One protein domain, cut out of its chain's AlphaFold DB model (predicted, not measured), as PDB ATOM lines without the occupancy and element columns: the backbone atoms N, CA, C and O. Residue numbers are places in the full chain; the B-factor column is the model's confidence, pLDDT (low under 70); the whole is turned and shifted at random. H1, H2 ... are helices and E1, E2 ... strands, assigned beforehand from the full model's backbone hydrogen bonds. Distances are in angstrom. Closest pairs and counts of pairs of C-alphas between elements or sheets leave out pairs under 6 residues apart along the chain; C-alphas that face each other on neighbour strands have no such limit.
ATOM      1  N   LYS A   4     314.166 205.110 389.578       95.94
ATOM      2  CA  LYS A   4     312.714 205.178 389.384       95.94
ATOM      3  C   LYS A   4     312.065 203.808 389.601       95.94
ATOM      4  O   LYS A   4     312.630 202.771 389.232       95.94
ATOM      5  N   TRP A   5     310.873 203.841 390.176       97.06
ATOM      6  CA  TRP A   5     310.041 202.685 390.482       97.06
ATOM      7  C   TRP A   5     308.575 203.040 390.271       97.06
ATOM      8  O   TRP A   5     308.183 204.178 390.521       97.06
ATOM      9  N   TYR A   6     307.778 202.074 389.826       97.12
ATOM     10  CA  TYR A   6     306.385 202.272 389.441       97.12
ATOM     11  C   TYR A   6     305.485 201.215 390.069       97.12
ATOM     12  O   TYR A   6     305.840 200.041 390.058       97.12
ATOM     13  N   THR A   7     304.314 201.610 390.549       95.69
ATOM     14  CA  THR A   7     303.261 200.690 391.007       95.69
ATOM     15  C   THR A   7     301.946 201.029 390.316       95.69
ATOM     16  O   THR A   7     301.742 202.179 389.921       95.69
ATOM     17  N   TYR A   8     301.080 200.033 390.136       94.31
ATOM     18  CA  TYR A   8     299.730 200.205 389.612       94.31
ATOM     19  C   TYR A   8     298.726 199.788 390.683       94.31
ATOM     20  O   TYR A   8     298.516 198.601 390.920       94.31
ATOM     21  N   THR A   9     298.147 200.775 391.356       88.69
ATOM     22  CA  THR A   9     297.260 200.572 392.508       88.69
ATOM     23  C   THR A   9     296.265 201.733 392.606       88.69
ATOM     24  O   THR A   9     296.266 202.622 391.749       88.69
ATOM     25  N   ASN A  10     295.396 201.717 393.612       83.81
ATOM     26  CA  ASN A  10     294.399 202.745 393.906       83.81
ATOM     27  C   ASN A  10     294.511 203.364 395.315       83.81
ATOM     28  O   ASN A  10     293.637 204.153 395.636       83.81
ATOM     29  N   PHE A  11     295.552 203.072 396.114       76.31
ATOM     30  CA  PHE A  11     295.864 203.684 397.433       76.31
ATOM     31  C   PHE A  11     294.672 204.330 398.183       76.31
ATOM     32  O   PHE A  11     294.726 205.500 398.555       76.31
ATOM     33  N   GLY A  12     293.592 203.574 398.383       60.19
ATOM     34  CA  GLY A  12     292.446 203.982 399.194       60.19
ATOM     35  C   GLY A  12     291.283 204.671 398.475       60.19
ATOM     36  O   GLY A  12     290.167 204.465 398.918       60.19
ATOM     37  N   TYR A  13     291.455 205.423 397.375       57.44
ATOM     38  CA  TYR A  13     290.317 206.121 396.738       57.44
ATOM     39  C   TYR A  13     290.502 206.347 395.224       57.44
ATOM     40  O   TYR A  13     291.451 206.994 394.771       57.44
ATOM     41  N   GLY A  14     289.547 205.850 394.424       70.75
ATOM     42  CA  GLY A  14     289.407 206.150 392.993       70.75
ATOM     43  C   GLY A  14     289.957 205.098 392.015       70.75
ATOM     44  O   GLY A  14     290.187 203.935 392.345       70.75
ATOM     45  N   LYS A  15     290.134 205.503 390.749       84.12
ATOM     46  CA  LYS A  15     290.545 204.612 389.648       84.12
ATOM     47  C   LYS A  15     292.019 204.204 389.773       84.12
ATOM     48  O   LYS A  15     292.886 205.048 390.010       84.12
ATOM     49  N   LYS A  16     292.318 202.922 389.517       87.38
ATOM     50  CA  LYS A  16     293.696 202.398 389.477       87.38
ATOM     51  C   LYS A  16     294.557 203.207 388.506       87.38
ATOM     52  O   LYS A  16     294.240 203.318 387.317       87.38
ATOM     53  N   LYS A  17     295.690 203.719 388.989       92.25
ATOM     54  CA  LYS A  17     296.636 204.516 388.194       92.25
ATOM     55  C   LYS A  17     298.083 204.156 388.498       92.25
ATOM     56  O   LYS A  17     298.395 203.441 389.446       92.25
ATOM     57  N   ILE A  18     298.978 204.619 387.628       94.19
ATOM     58  CA  ILE A  18     300.415 204.412 387.801       94.19
ATOM     59  C   ILE A  18     300.970 205.483 388.729       94.19
ATOM     60  O   ILE A  18     300.927 206.668 388.407       94.19
ATOM     61  N   TYR A  19     301.574 205.045 389.827       93.12
ATOM     62  CA  TYR A  19     302.350 205.889 390.727       93.12
ATOM     63  C   TYR A  19     303.838 205.661 390.497       93.12
ATOM     64  O   TYR A  19     304.257 204.573 390.097       93.12
ATOM     65  N   LYS A  20     304.643 206.694 390.749       93.88
ATOM     66  CA  LYS A  20     306.095 206.682 390.565       93.88
ATOM     67  C   LYS A  20     306.775 207.165 391.836       93.88
ATOM     68  O   LYS A  20     306.438 208.236 392.325       93.88
ATOM     69  N   ILE A  21     307.799 206.445 392.279       91.00
ATOM     70  CA  ILE A  21     308.740 206.924 393.296       91.00
ATOM     71  C   ILE A  21     310.156 206.979 392.714       91.00
ATOM     72  O   ILE A  21     310.494 206.239 391.784       91.00
ATOM     73  N   HIS A  22     310.984 207.875 393.247       90.06
ATOM     74  CA  HIS A  22     312.394 207.998 392.890       90.06
ATOM     75  C   HIS A  22     313.246 207.920 394.156       90.06
ATOM     76  O   HIS A  22     313.268 208.851 394.954       90.06
ATOM     77  N   LEU A  23     313.951 206.802 394.334       82.88
ATOM     78  CA  LEU A  23     314.818 206.602 395.493       82.88
ATOM     79  C   LEU A  23     316.237 207.087 395.195       82.88
ATOM     80  O   LEU A  23     316.858 206.649 394.223       82.88
ATOM     81  N   THR A  24     316.761 207.947 396.066       80.19
ATOM     82  CA  THR A  24     318.118 208.502 395.978       80.19
ATOM     83  C   THR A  24     318.895 208.250 397.271       80.19
ATOM     84  O   THR A  24     318.318 207.955 398.316       80.19
ATOM     85  N   ALA A  51     315.179 207.025 412.560       71.88
ATOM     86  CA  ALA A  51     316.137 205.948 412.734       71.88
ATOM     87  C   ALA A  51     315.965 204.898 411.634       71.88
ATOM     88  O   ALA A  51     314.925 204.806 410.982       71.88
ATOM     89  N   THR A  52     317.006 204.101 411.399       76.00
ATOM     90  CA  THR A  52     316.958 203.006 410.425       76.00
ATOM     91  C   THR A  52     317.612 201.760 410.994       76.00
ATOM     92  O   THR A  52     318.686 201.829 411.593       76.00
ATOM     93  N   GLN A  53     316.992 200.608 410.766       78.75
ATOM     94  CA  GLN A  53     317.566 199.303 411.079       78.75
ATOM     95  C   GLN A  53     317.310 198.299 409.959       78.75
ATOM     96  O   GLN A  53     316.448 198.497 409.105       78.75
ATOM     97  N   ILE A  54     318.076 197.211 409.965       83.31
ATOM     98  CA  ILE A  54     317.933 196.114 409.009       83.31
ATOM     99  C   ILE A  54     317.569 194.861 409.796       83.31
ATOM    100  O   ILE A  54     318.201 194.567 410.807       83.31
ATOM    101  N   GLY A  55     316.570 194.122 409.324       85.00
ATOM    102  CA  GLY A  55     316.120 192.882 409.957       85.00
ATOM    103  C   GLY A  55     315.634 191.861 408.937       85.00
ATOM    104  O   GLY A  55     315.390 192.195 407.774       85.00
ATOM    105  N   LYS A  56     315.512 190.601 409.361       91.12
ATOM    106  CA  LYS A  56     314.920 189.531 408.553       91.12
ATOM    107  C   LYS A  56     313.528 189.218 409.098       91.12
ATOM    108  O   LYS A  56     313.411 188.725 410.210       91.12
ATOM    109  N   TYR A  57     312.502 189.469 408.292       87.69
ATOM    110  CA  TYR A  57     311.100 189.240 408.644       87.69
ATOM    111  C   TYR A  57     310.414 188.460 407.527       87.69
ATOM    112  O   TYR A  57     310.629 188.738 406.343       87.69
ATOM    113  N   HIS A  58     309.637 187.443 407.902       85.50
ATOM    114  CA  HIS A  58     308.944 186.532 406.982       85.50
ATOM    115  C   HIS A  58     309.839 185.943 405.871       85.50
ATOM    116  O   HIS A  58     309.425 185.727 404.734       85.50
ATOM    117  N   GLY A  59     311.109 185.682 406.198       89.31
ATOM    118  CA  GLY A  59     312.089 185.120 405.266       89.31
ATOM    119  C   GLY A  59     312.784 186.134 404.350       89.31
ATOM    120  O   GLY A  59     313.686 185.738 403.615       89.31
ATOM    121  N   TYR A  60     312.449 187.425 404.430       92.88
ATOM    122  CA  TYR A  60     313.048 188.478 403.608       92.88
ATOM    123  C   TYR A  60     313.829 189.493 404.441       92.88
ATOM    124  O   TYR A  60     313.527 189.725 405.608       92.88
ATOM    125  N   ARG A  61     314.843 190.121 403.833       92.12
ATOM    126  CA  ARG A  61     315.607 191.211 404.454       92.12
ATOM    127  C   ARG A  61     314.911 192.550 404.220       92.12
ATOM    128  O   ARG A  61     314.703 192.927 403.068       92.12
ATOM    129  N   TRP A  62     314.624 193.273 405.289       90.50
ATOM    130  CA  TRP A  62     313.939 194.560 405.265       90.50
ATOM    131  C   TRP A  62     314.823 195.665 405.817       90.50
ATOM    132  O   TRP A  62     315.624 195.441 406.723       90.50
ATOM    133  N   ILE A  63     314.636 196.859 405.272       88.12
ATOM    134  CA  ILE A  63     315.094 198.111 405.862       88.12
ATOM    135  C   ILE A  63     313.877 198.731 406.527       88.12
ATOM    136  O   ILE A  63     312.885 198.964 405.849       88.12
ATOM    137  N   HIS A  64     313.957 198.965 407.827       85.62
ATOM    138  CA  HIS A  64     312.907 199.583 408.622       85.62
ATOM    139  C   HIS A  64     313.343 200.997 408.994       85.62
ATOM    140  O   HIS A  64     314.392 201.170 409.621       85.62
ATOM    141  N   THR A  65     312.554 201.986 408.599       81.69
ATOM    142  CA  THR A  65     312.716 203.403 408.920       81.69
ATOM    143  C   THR A  65     311.568 203.852 409.807       81.69
ATOM    144  O   THR A  65     310.419 203.669 409.435       81.69
ATOM    145  N   TYR A  66     311.859 204.436 410.961       78.25
ATOM    146  CA  TYR A  66     310.842 204.781 411.958       78.25
ATOM    147  C   TYR A  66     311.217 206.052 412.712       78.25
ATOM    148  O   TYR A  66     312.371 206.500 412.667       78.25
ATOM    149  N   GLY A  67     310.223 206.640 413.371       72.31
ATOM    150  CA  GLY A  67     310.375 207.842 414.175       72.31
ATOM    151  C   GLY A  67     311.183 207.601 415.450       72.31
ATOM    152  O   GLY A  67     311.295 206.487 415.964       72.31
ATOM    153  N   TRP A  68     311.768 208.675 415.967       64.06
ATOM    154  CA  TRP A  68     312.537 208.680 417.208       64.06
ATOM    155  C   TRP A  68     311.727 208.108 418.400       64.06
ATOM    156  O   TRP A  68     310.579 208.484 418.608       64.06
ATOM    157  N   GLN A  69     312.332 207.190 419.173       61.41
ATOM    158  CA  GLN A  69     311.751 206.457 420.325       61.41
ATOM    159  C   GLN A  69     310.593 205.478 420.040       61.41
ATOM    160  O   GLN A  69     310.069 204.891 420.985       61.41
ATOM    161  N   GLN A  70     310.223 205.202 418.786       65.75
ATOM    162  CA  GLN A  70     309.240 204.145 418.519       65.75
ATOM    163  C   GLN A  70     309.847 202.757 418.808       65.75
ATOM    164  O   GLN A  70     310.784 202.316 418.139       65.75
ATOM    165  N   SER A  71     309.327 202.075 419.835       56.50
ATOM    166  CA  SER A  71     309.695 200.698 420.208       56.50
ATOM    167  C   SER A  71     308.820 199.647 419.515       56.50
ATOM    168  O   SER A  71     309.298 198.552 419.223       56.50
ATOM    169  N   ALA A  72     307.572 199.999 419.197       50.00
ATOM    170  CA  ALA A  72     306.605 199.144 418.525       50.00
ATOM    171  C   ALA A  72     306.040 199.838 417.272       50.00
ATOM    172  O   ALA A  72     305.140 200.661 417.353       50.00
ATOM    173  N   GLY A  73     306.570 199.466 416.105       57.09
ATOM    174  CA  GLY A  73     305.704 199.162 414.968       57.09
ATOM    175  C   GLY A  73     304.950 200.277 414.240       57.09
ATOM    176  O   GLY A  73     303.854 199.992 413.781       57.09
ATOM    177  N   ASP A  74     305.499 201.474 414.044       66.81
ATOM    178  CA  ASP A  74     304.814 202.482 413.211       66.81
ATOM    179  C   ASP A  74     305.780 203.262 412.308       66.81
ATOM    180  O   ASP A  74     305.814 204.490 412.253       66.81
ATOM    181  N   GLY A  75     306.638 202.492 411.638       80.00
ATOM    182  CA  GLY A  75     307.561 202.963 410.617       80.00
ATOM    183  C   GLY A  75     307.325 202.293 409.268       80.00
ATOM    184  O   GLY A  75     306.546 201.348 409.131       80.00
ATOM    185  N   ASP A  76     308.058 202.769 408.271       86.44
ATOM    186  CA  ASP A  76     308.061 202.225 406.922       86.44
ATOM    187  C   ASP A  76     309.108 201.123 406.767       86.44
ATOM    188  O   ASP A  76     310.238 201.198 407.258       86.44
ATOM    189  N   TYR A  77     308.749 200.103 406.003       89.56
ATOM    190  CA  TYR A  77     309.589 198.969 405.686       89.56
ATOM    191  C   TYR A  77     309.785 198.866 404.178       89.56
ATOM    192  O   TYR A  77     308.835 198.899 403.395       89.56
ATOM    193  N   TYR A  78     311.030 198.646 403.769       91.81
ATOM    194  CA  TYR A  78     311.402 198.457 402.374       91.81
ATOM    195  C   TYR A  78     312.143 197.142 402.178       91.81
ATOM    196  O   TYR A  78     313.157 196.865 402.825       91.81
ATOM    197  N   ASN A  79     311.671 196.341 401.230       94.31
ATOM    198  CA  ASN A  79     312.337 195.125 400.788       94.31
ATOM    199  C   ASN A  79     312.645 195.205 399.294       94.31
ATOM    200  O   ASN A  79     311.836 195.665 398.497       94.31
ATOM    201  N   LEU A  80     313.826 194.730 398.905       94.56
ATOM    202  CA  LEU A  80     314.209 194.589 397.508       94.56
ATOM    203  C   LEU A  80     314.513 193.122 397.237       94.56
ATOM    204  O   LEU A  80     315.501 192.591 397.748       94.56
ATOM    205  N   HIS A  81     313.691 192.491 396.409       95.31
ATOM    206  CA  HIS A  81     313.822 191.076 396.085       95.31
ATOM    207  C   HIS A  81     313.621 190.820 394.589       95.31
ATOM    208  O   HIS A  81     313.154 191.690 393.846       95.31
ATOM    209  N   LYS A  82     314.029 189.640 394.121       95.62
ATOM    210  CA  LYS A  82     313.826 189.199 392.739       95.62
ATOM    211  C   LYS A  82     312.735 188.132 392.728       95.62
ATOM    212  O   LYS A  82     312.920 187.071 393.307       95.62
ATOM    213  N   PHE A  83     311.624 188.408 392.054       94.00
ATOM    214  CA  PHE A  83     310.549 187.444 391.827       94.00
ATOM    215  C   PHE A  83     310.518 187.079 390.342       94.00
ATOM    216  O   PHE A  83     310.177 187.903 389.488       94.00
ATOM    217  N   GLY A  84     310.940 185.852 390.022       92.44
ATOM    218  CA  GLY A  84     311.179 185.435 388.640       92.44
ATOM    219  C   GLY A  84     312.184 186.364 387.952       92.44
ATOM    220  O   GLY A  84     313.278 186.602 388.461       92.44
ATOM    221  N   LYS A  85     311.804 186.949 386.812       94.44
ATOM    222  CA  LYS A  85     312.647 187.914 386.083       94.44
ATOM    223  C   LYS A  85     312.562 189.356 386.597       94.44
ATOM    224  O   LYS A  85     313.307 190.215 386.130       94.44
ATOM    225  N   HIS A  86     311.666 189.652 387.537       95.62
ATOM    226  CA  HIS A  86     311.405 191.020 387.972       95.62
ATOM    227  C   HIS A  86     312.125 191.342 389.277       95.62
ATOM    228  O   HIS A  86     312.001 190.633 390.272       95.62
ATOM    229  N   LYS A  87     312.846 192.463 389.287       96.00
ATOM    230  CA  LYS A  87     313.296 193.093 390.528       96.00
ATOM    231  C   LYS A  87     312.135 193.903 391.092       96.00
ATOM    232  O   LYS A  87     311.624 194.779 390.394       96.00
ATOM    233  N   VAL A  88     311.740 193.604 392.322       97.19
ATOM    234  CA  VAL A  88     310.568 194.178 392.982       97.19
ATOM    235  C   VAL A  88     311.013 194.894 394.245       97.19
ATOM    236  O   VAL A  88     311.744 194.335 395.064       97.19
ATOM    237  N   LEU A  89     310.592 196.147 394.365       96.44
ATOM    238  CA  LEU A  89     310.703 196.927 395.587       96.44
ATOM    239  C   LEU A  89     309.351 196.867 396.297       96.44
ATOM    240  O   LEU A  89     308.361 197.350 395.764       96.44
ATOM    241  N   THR A  90     309.310 196.278 397.478       95.06
ATOM    242  CA  THR A  90     308.110 196.187 398.309       95.06
ATOM    243  C   THR A  90     308.163 197.261 399.384       95.06
ATOM    244  O   THR A  90     309.188 197.386 400.056       95.06
ATOM    245  N   ALA A  91     307.071 198.008 399.534       92.38
ATOM    246  CA  ALA A  91     306.839 198.928 400.639       92.38
ATOM    247  C   ALA A  91     305.779 198.337 401.577       92.38
ATOM    248  O   ALA A  91     304.787 197.762 401.119       92.38
ATOM    249  N   ALA A  92     306.015 198.458 402.875       91.19
ATOM    250  CA  ALA A  92     305.128 197.992 403.926       91.19
ATOM    251  C   ALA A  92     305.174 198.949 405.119       91.19
ATOM    252  O   ALA A  92     306.127 199.713 405.246       91.19
ATOM    253  N   GLY A  93     304.173 198.890 405.990       87.50
ATOM    254  CA  GLY A  93     304.084 199.732 407.181       87.50
ATOM    255  C   GLY A  93     303.428 199.016 408.356       87.50
ATOM    256  O   GLY A  93     302.969 197.875 408.239       87.50
ATOM    257  N   GLY A  94     303.394 199.701 409.495       82.69
ATOM    258  CA  GLY A  94     302.693 199.257 410.697       82.69
ATOM    259  C   GLY A  94     303.366 198.106 411.450       82.69
ATOM    260  O   GLY A  94     304.419 197.576 411.074       82.69
ATOM    261  N   ALA A  95     302.726 197.696 412.546       79.25
ATOM    262  CA  ALA A  95     303.348 196.843 413.559       79.25
ATOM    263  C   ALA A  95     303.622 195.411 413.092       79.25
ATOM    264  O   ALA A  95     304.480 194.727 413.652       79.25
ATOM    265  N   ARG A  96     302.919 194.961 412.048       79.69
ATOM    266  CA  ARG A  96     303.041 193.612 411.479       79.69
ATOM    267  C   ARG A  96     303.658 193.592 410.077       79.69
ATOM    268  O   ARG A  96     303.626 192.548 409.436       79.69
ATOM    269  N   ILE A  97     304.242 194.706 409.614       88.81
ATOM    270  CA  ILE A  97     304.847 194.831 408.273       88.81
ATOM    271  C   ILE A  97     303.812 194.513 407.180       88.81
ATOM    272  O   ILE A  97     303.986 193.616 406.352       88.81
ATOM    273  N   TRP A  98     302.704 195.252 407.189       89.50
ATOM    274  CA  TRP A  98     301.651 195.123 406.189       89.50
ATOM    275  C   TRP A  98     302.086 195.761 404.876       89.50
ATOM    276  O   TRP A  98     302.332 196.965 404.794       89.50
ATOM    277  N   VAL A  99     302.196 194.944 403.833       91.25
ATOM    278  CA  VAL A  99     302.535 195.395 402.488       91.25
ATOM    279  C   VAL A  99     301.424 196.282 401.950       91.25
ATOM    280  O   VAL A  99     300.272 195.865 401.854       91.25
ATOM    281  N   SER A 100     301.811 197.492 401.552       88.69
ATOM    282  CA  SER A 100     300.941 198.465 400.894       88.69
ATOM    283  C   SER A 100     301.115 198.449 399.375       88.69
ATOM    284  O   SER A 100     300.159 198.680 398.637       88.69
ATOM    285  N   ALA A 101     302.329 198.177 398.876       91.94
ATOM    286  CA  ALA A 101     302.584 198.146 397.440       91.94
ATOM    287  C   ALA A 101     303.847 197.380 397.026       91.94
ATOM    288  O   ALA A 101     304.875 197.367 397.707       91.94
ATOM    289  N   HIS A 102     303.793 196.854 395.801       95.38
ATOM    290  CA  HIS A 102     304.950 196.380 395.049       95.38
ATOM    291  C   HIS A 102     305.254 197.315 393.886       95.38
ATOM    292  O   HIS A 102     304.383 197.638 393.081       95.38
ATOM    293  N   TYR A 103     306.517 197.702 393.762       96.75
ATOM    294  CA  TYR A 103     306.997 198.565 392.703       96.75
ATOM    295  C   TYR A 103     307.958 197.839 391.761       96.75
ATOM    296  O   TYR A 103     308.785 197.017 392.161       96.75
ATOM    297  N   TYR A 104     307.897 198.235 390.492       97.81
ATOM    298  CA  TYR A 104     308.617 197.655 389.364       97.81
ATOM    299  C   TYR A 104     309.411 198.720 388.607       97.81
ATOM    300  O   TYR A 104     309.188 199.921 388.752       97.81
ATOM    301  N   ARG A 105     310.351 198.291 387.762       96.31
ATOM    302  CA  ARG A 105     311.234 199.206 387.019       96.31
ATOM    303  C   ARG A 105     310.597 199.891 385.810       96.31
ATOM    304  O   ARG A 105     311.133 200.898 385.359       96.31
ATOM    305  N   SER A 106     309.463 199.407 385.309       96.88
ATOM    306  CA  SER A 106     308.762 200.014 384.174       96.88
ATOM    307  C   SER A 106     307.264 200.143 384.433       96.88
ATOM    308  O   SER A 106     306.670 199.353 385.169       96.88
ATOM    309  N   LYS A 107     306.644 201.141 383.790       97.44
ATOM    310  CA  LYS A 107     305.194 201.368 383.859       97.44
ATOM    311  C   LYS A 107     304.402 200.176 383.309       97.44
ATOM    312  O   LYS A 107     303.395 199.804 383.896       97.44
ATOM    313  N   SER A 108     304.860 199.577 382.207       97.12
ATOM    314  CA  SER A 108     304.206 198.423 381.574       97.12
ATOM    315  C   SER A 108     304.197 197.200 382.487       97.12
ATOM    316  O   SER A 108     303.154 196.575 382.658       97.12
ATOM    317  N   VAL A 109     305.325 196.901 383.143       97.31
ATOM    318  CA  VAL A 109     305.392 195.812 384.126       97.31
ATOM    319  C   VAL A 109     304.510 196.132 385.326       97.31
ATOM    320  O   VAL A 109     303.757 195.267 385.745       97.31
ATOM    321  N   ALA A 110     304.529 197.366 385.839       96.94
ATOM    322  CA  ALA A 110     303.651 197.751 386.941       96.94
ATOM    323  C   ALA A 110     302.163 197.553 386.599       96.94
ATOM    324  O   ALA A 110     301.453 196.936 387.385       96.94
ATOM    325  N   LYS A 111     301.710 197.980 385.408       96.00
ATOM    326  CA  LYS A 111     300.338 197.722 384.931       96.00
ATOM    327  C   LYS A 111     300.034 196.225 384.847       96.00
ATOM    328  O   LYS A 111     299.012 195.795 385.363       96.00
ATOM    329  N   LYS A 112     300.932 195.442 384.233       95.81
ATOM    330  CA  LYS A 112     300.761 193.990 384.060       95.81
ATOM    331  C   LYS A 112     300.677 193.249 385.395       95.81
ATOM    332  O   LYS A 112     299.934 192.285 385.515       95.81
ATOM    333  N   MET A 113     301.476 193.665 386.371       95.00
ATOM    334  CA  MET A 113     301.549 193.002 387.669       95.00
ATOM    335  C   MET A 113     300.441 193.456 388.626       95.00
ATOM    336  O   MET A 113     300.084 192.690 389.515       95.00
ATOM    337  N   GLY A 114     299.895 194.664 388.449       91.12
ATOM    338  CA  GLY A 114     298.757 195.173 389.216       91.12
ATOM    339  C   GLY A 114     298.924 195.018 390.730       91.12
ATOM    340  O   GLY A 114     299.991 195.290 391.280       91.12
TER     341      GLY A 114
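What this domain is: This is residues 4 to 24 and 51 to 114 of the 128 residues of an uncharacterized protein of Lactiplantibacillus xiangfangensis (UniProt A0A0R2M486). A strongly twisted wall of five antiparallel strands, E3 to E7, has a separate two-strand hairpin, E1 and E2, across the end of its edge strand E7. The short helix H1 packs mainly on E1 of that hairpin, and the centres of H1 and E3 are the farthest of the elements' centres from the mean of all C-alphas, at 15.3 A and 13.9 A. The printed part has 85 residues with seven named strands followed by one named helix, in the order E1 E2 E3 E4 E5 E6 E7 H1; the larger sheet runs E3 - E4 - E5 - E6 - E7. The class is mostly strand, and the whole is compact, with a radius of gyration of the C-alphas of 13.6 A and spans of 39 by 30 by 25 A.

How they stand to each other: E1, residues 4 to 9, and E2, residues 17 to 23, form an antiparallel hairpin at 151 degrees, with N 7 and O 19 within hydrogen-bond range at 3.0 A. E3, residues 51 to 57, and E4, residues 60 to 67, are a hairpin at 151 degrees, with N 53 and O 64 within hydrogen-bond range at 2.9 A. E5, residues 76 to 83, is antiparallel to E4 at 161 degrees, with N 63 and O 78 within range at 2.9 A. E6, residues 86 to 93, is antiparallel to E5 at 158 degrees, with N 79 and O 90 within range at 2.9 A. E7, residues 98 to 103, is antiparallel to E6 at 148 degrees, with N 91 and O 101 within range at 2.9 A. E3 to E7 are a meander, each strand the antiparallel neighbour of the one before; E3 and E7 are its edge strands. The closest C-alphas of E1 and E7, those of Thr 7 and Tyr 103, are 4.6 A apart. H1, residues 107 to 113, comes closest to E1 at the C-alphas of Thr 7 and Ala 110, 5.0 A apart. H1 only grazes the five-strand sheet, with its residues 109 to 113. Every O i to N i+4 pair in H1 is within hydrogen-bond range. E2 and E4 are apart, for instance.

Where its parts are: E1 begins at C-alpha 4, (312.714, 205.178, 389.384), and is 16.4 A long; E2 is 19.7 A and E3 17.9 A. E4, E5 and E6, eight residues each, measure 22.2, 21.3 and 22.3 A. E7 is 14.9 A long and begins at C-alpha 98, (301.651, 195.123, 406.189). H1, 9.9 A, ends at C-alpha 113, (301.549, 193.002, 387.669).

The domain as a whole: The C-alphas farthest apart, those of Gln 69 and Ser 108, are 40.3 A apart. Residues 25 to 50 are not printed, and C-alphas 24 and 51 are 17.1 A apart across the cut. Of the links printed whole, E1 to E2 and E4 to E5 are short, the others tight. Mean pLDDT of the printed part is 86.6; residues 12 to 13 and 68 to 74 are under 70.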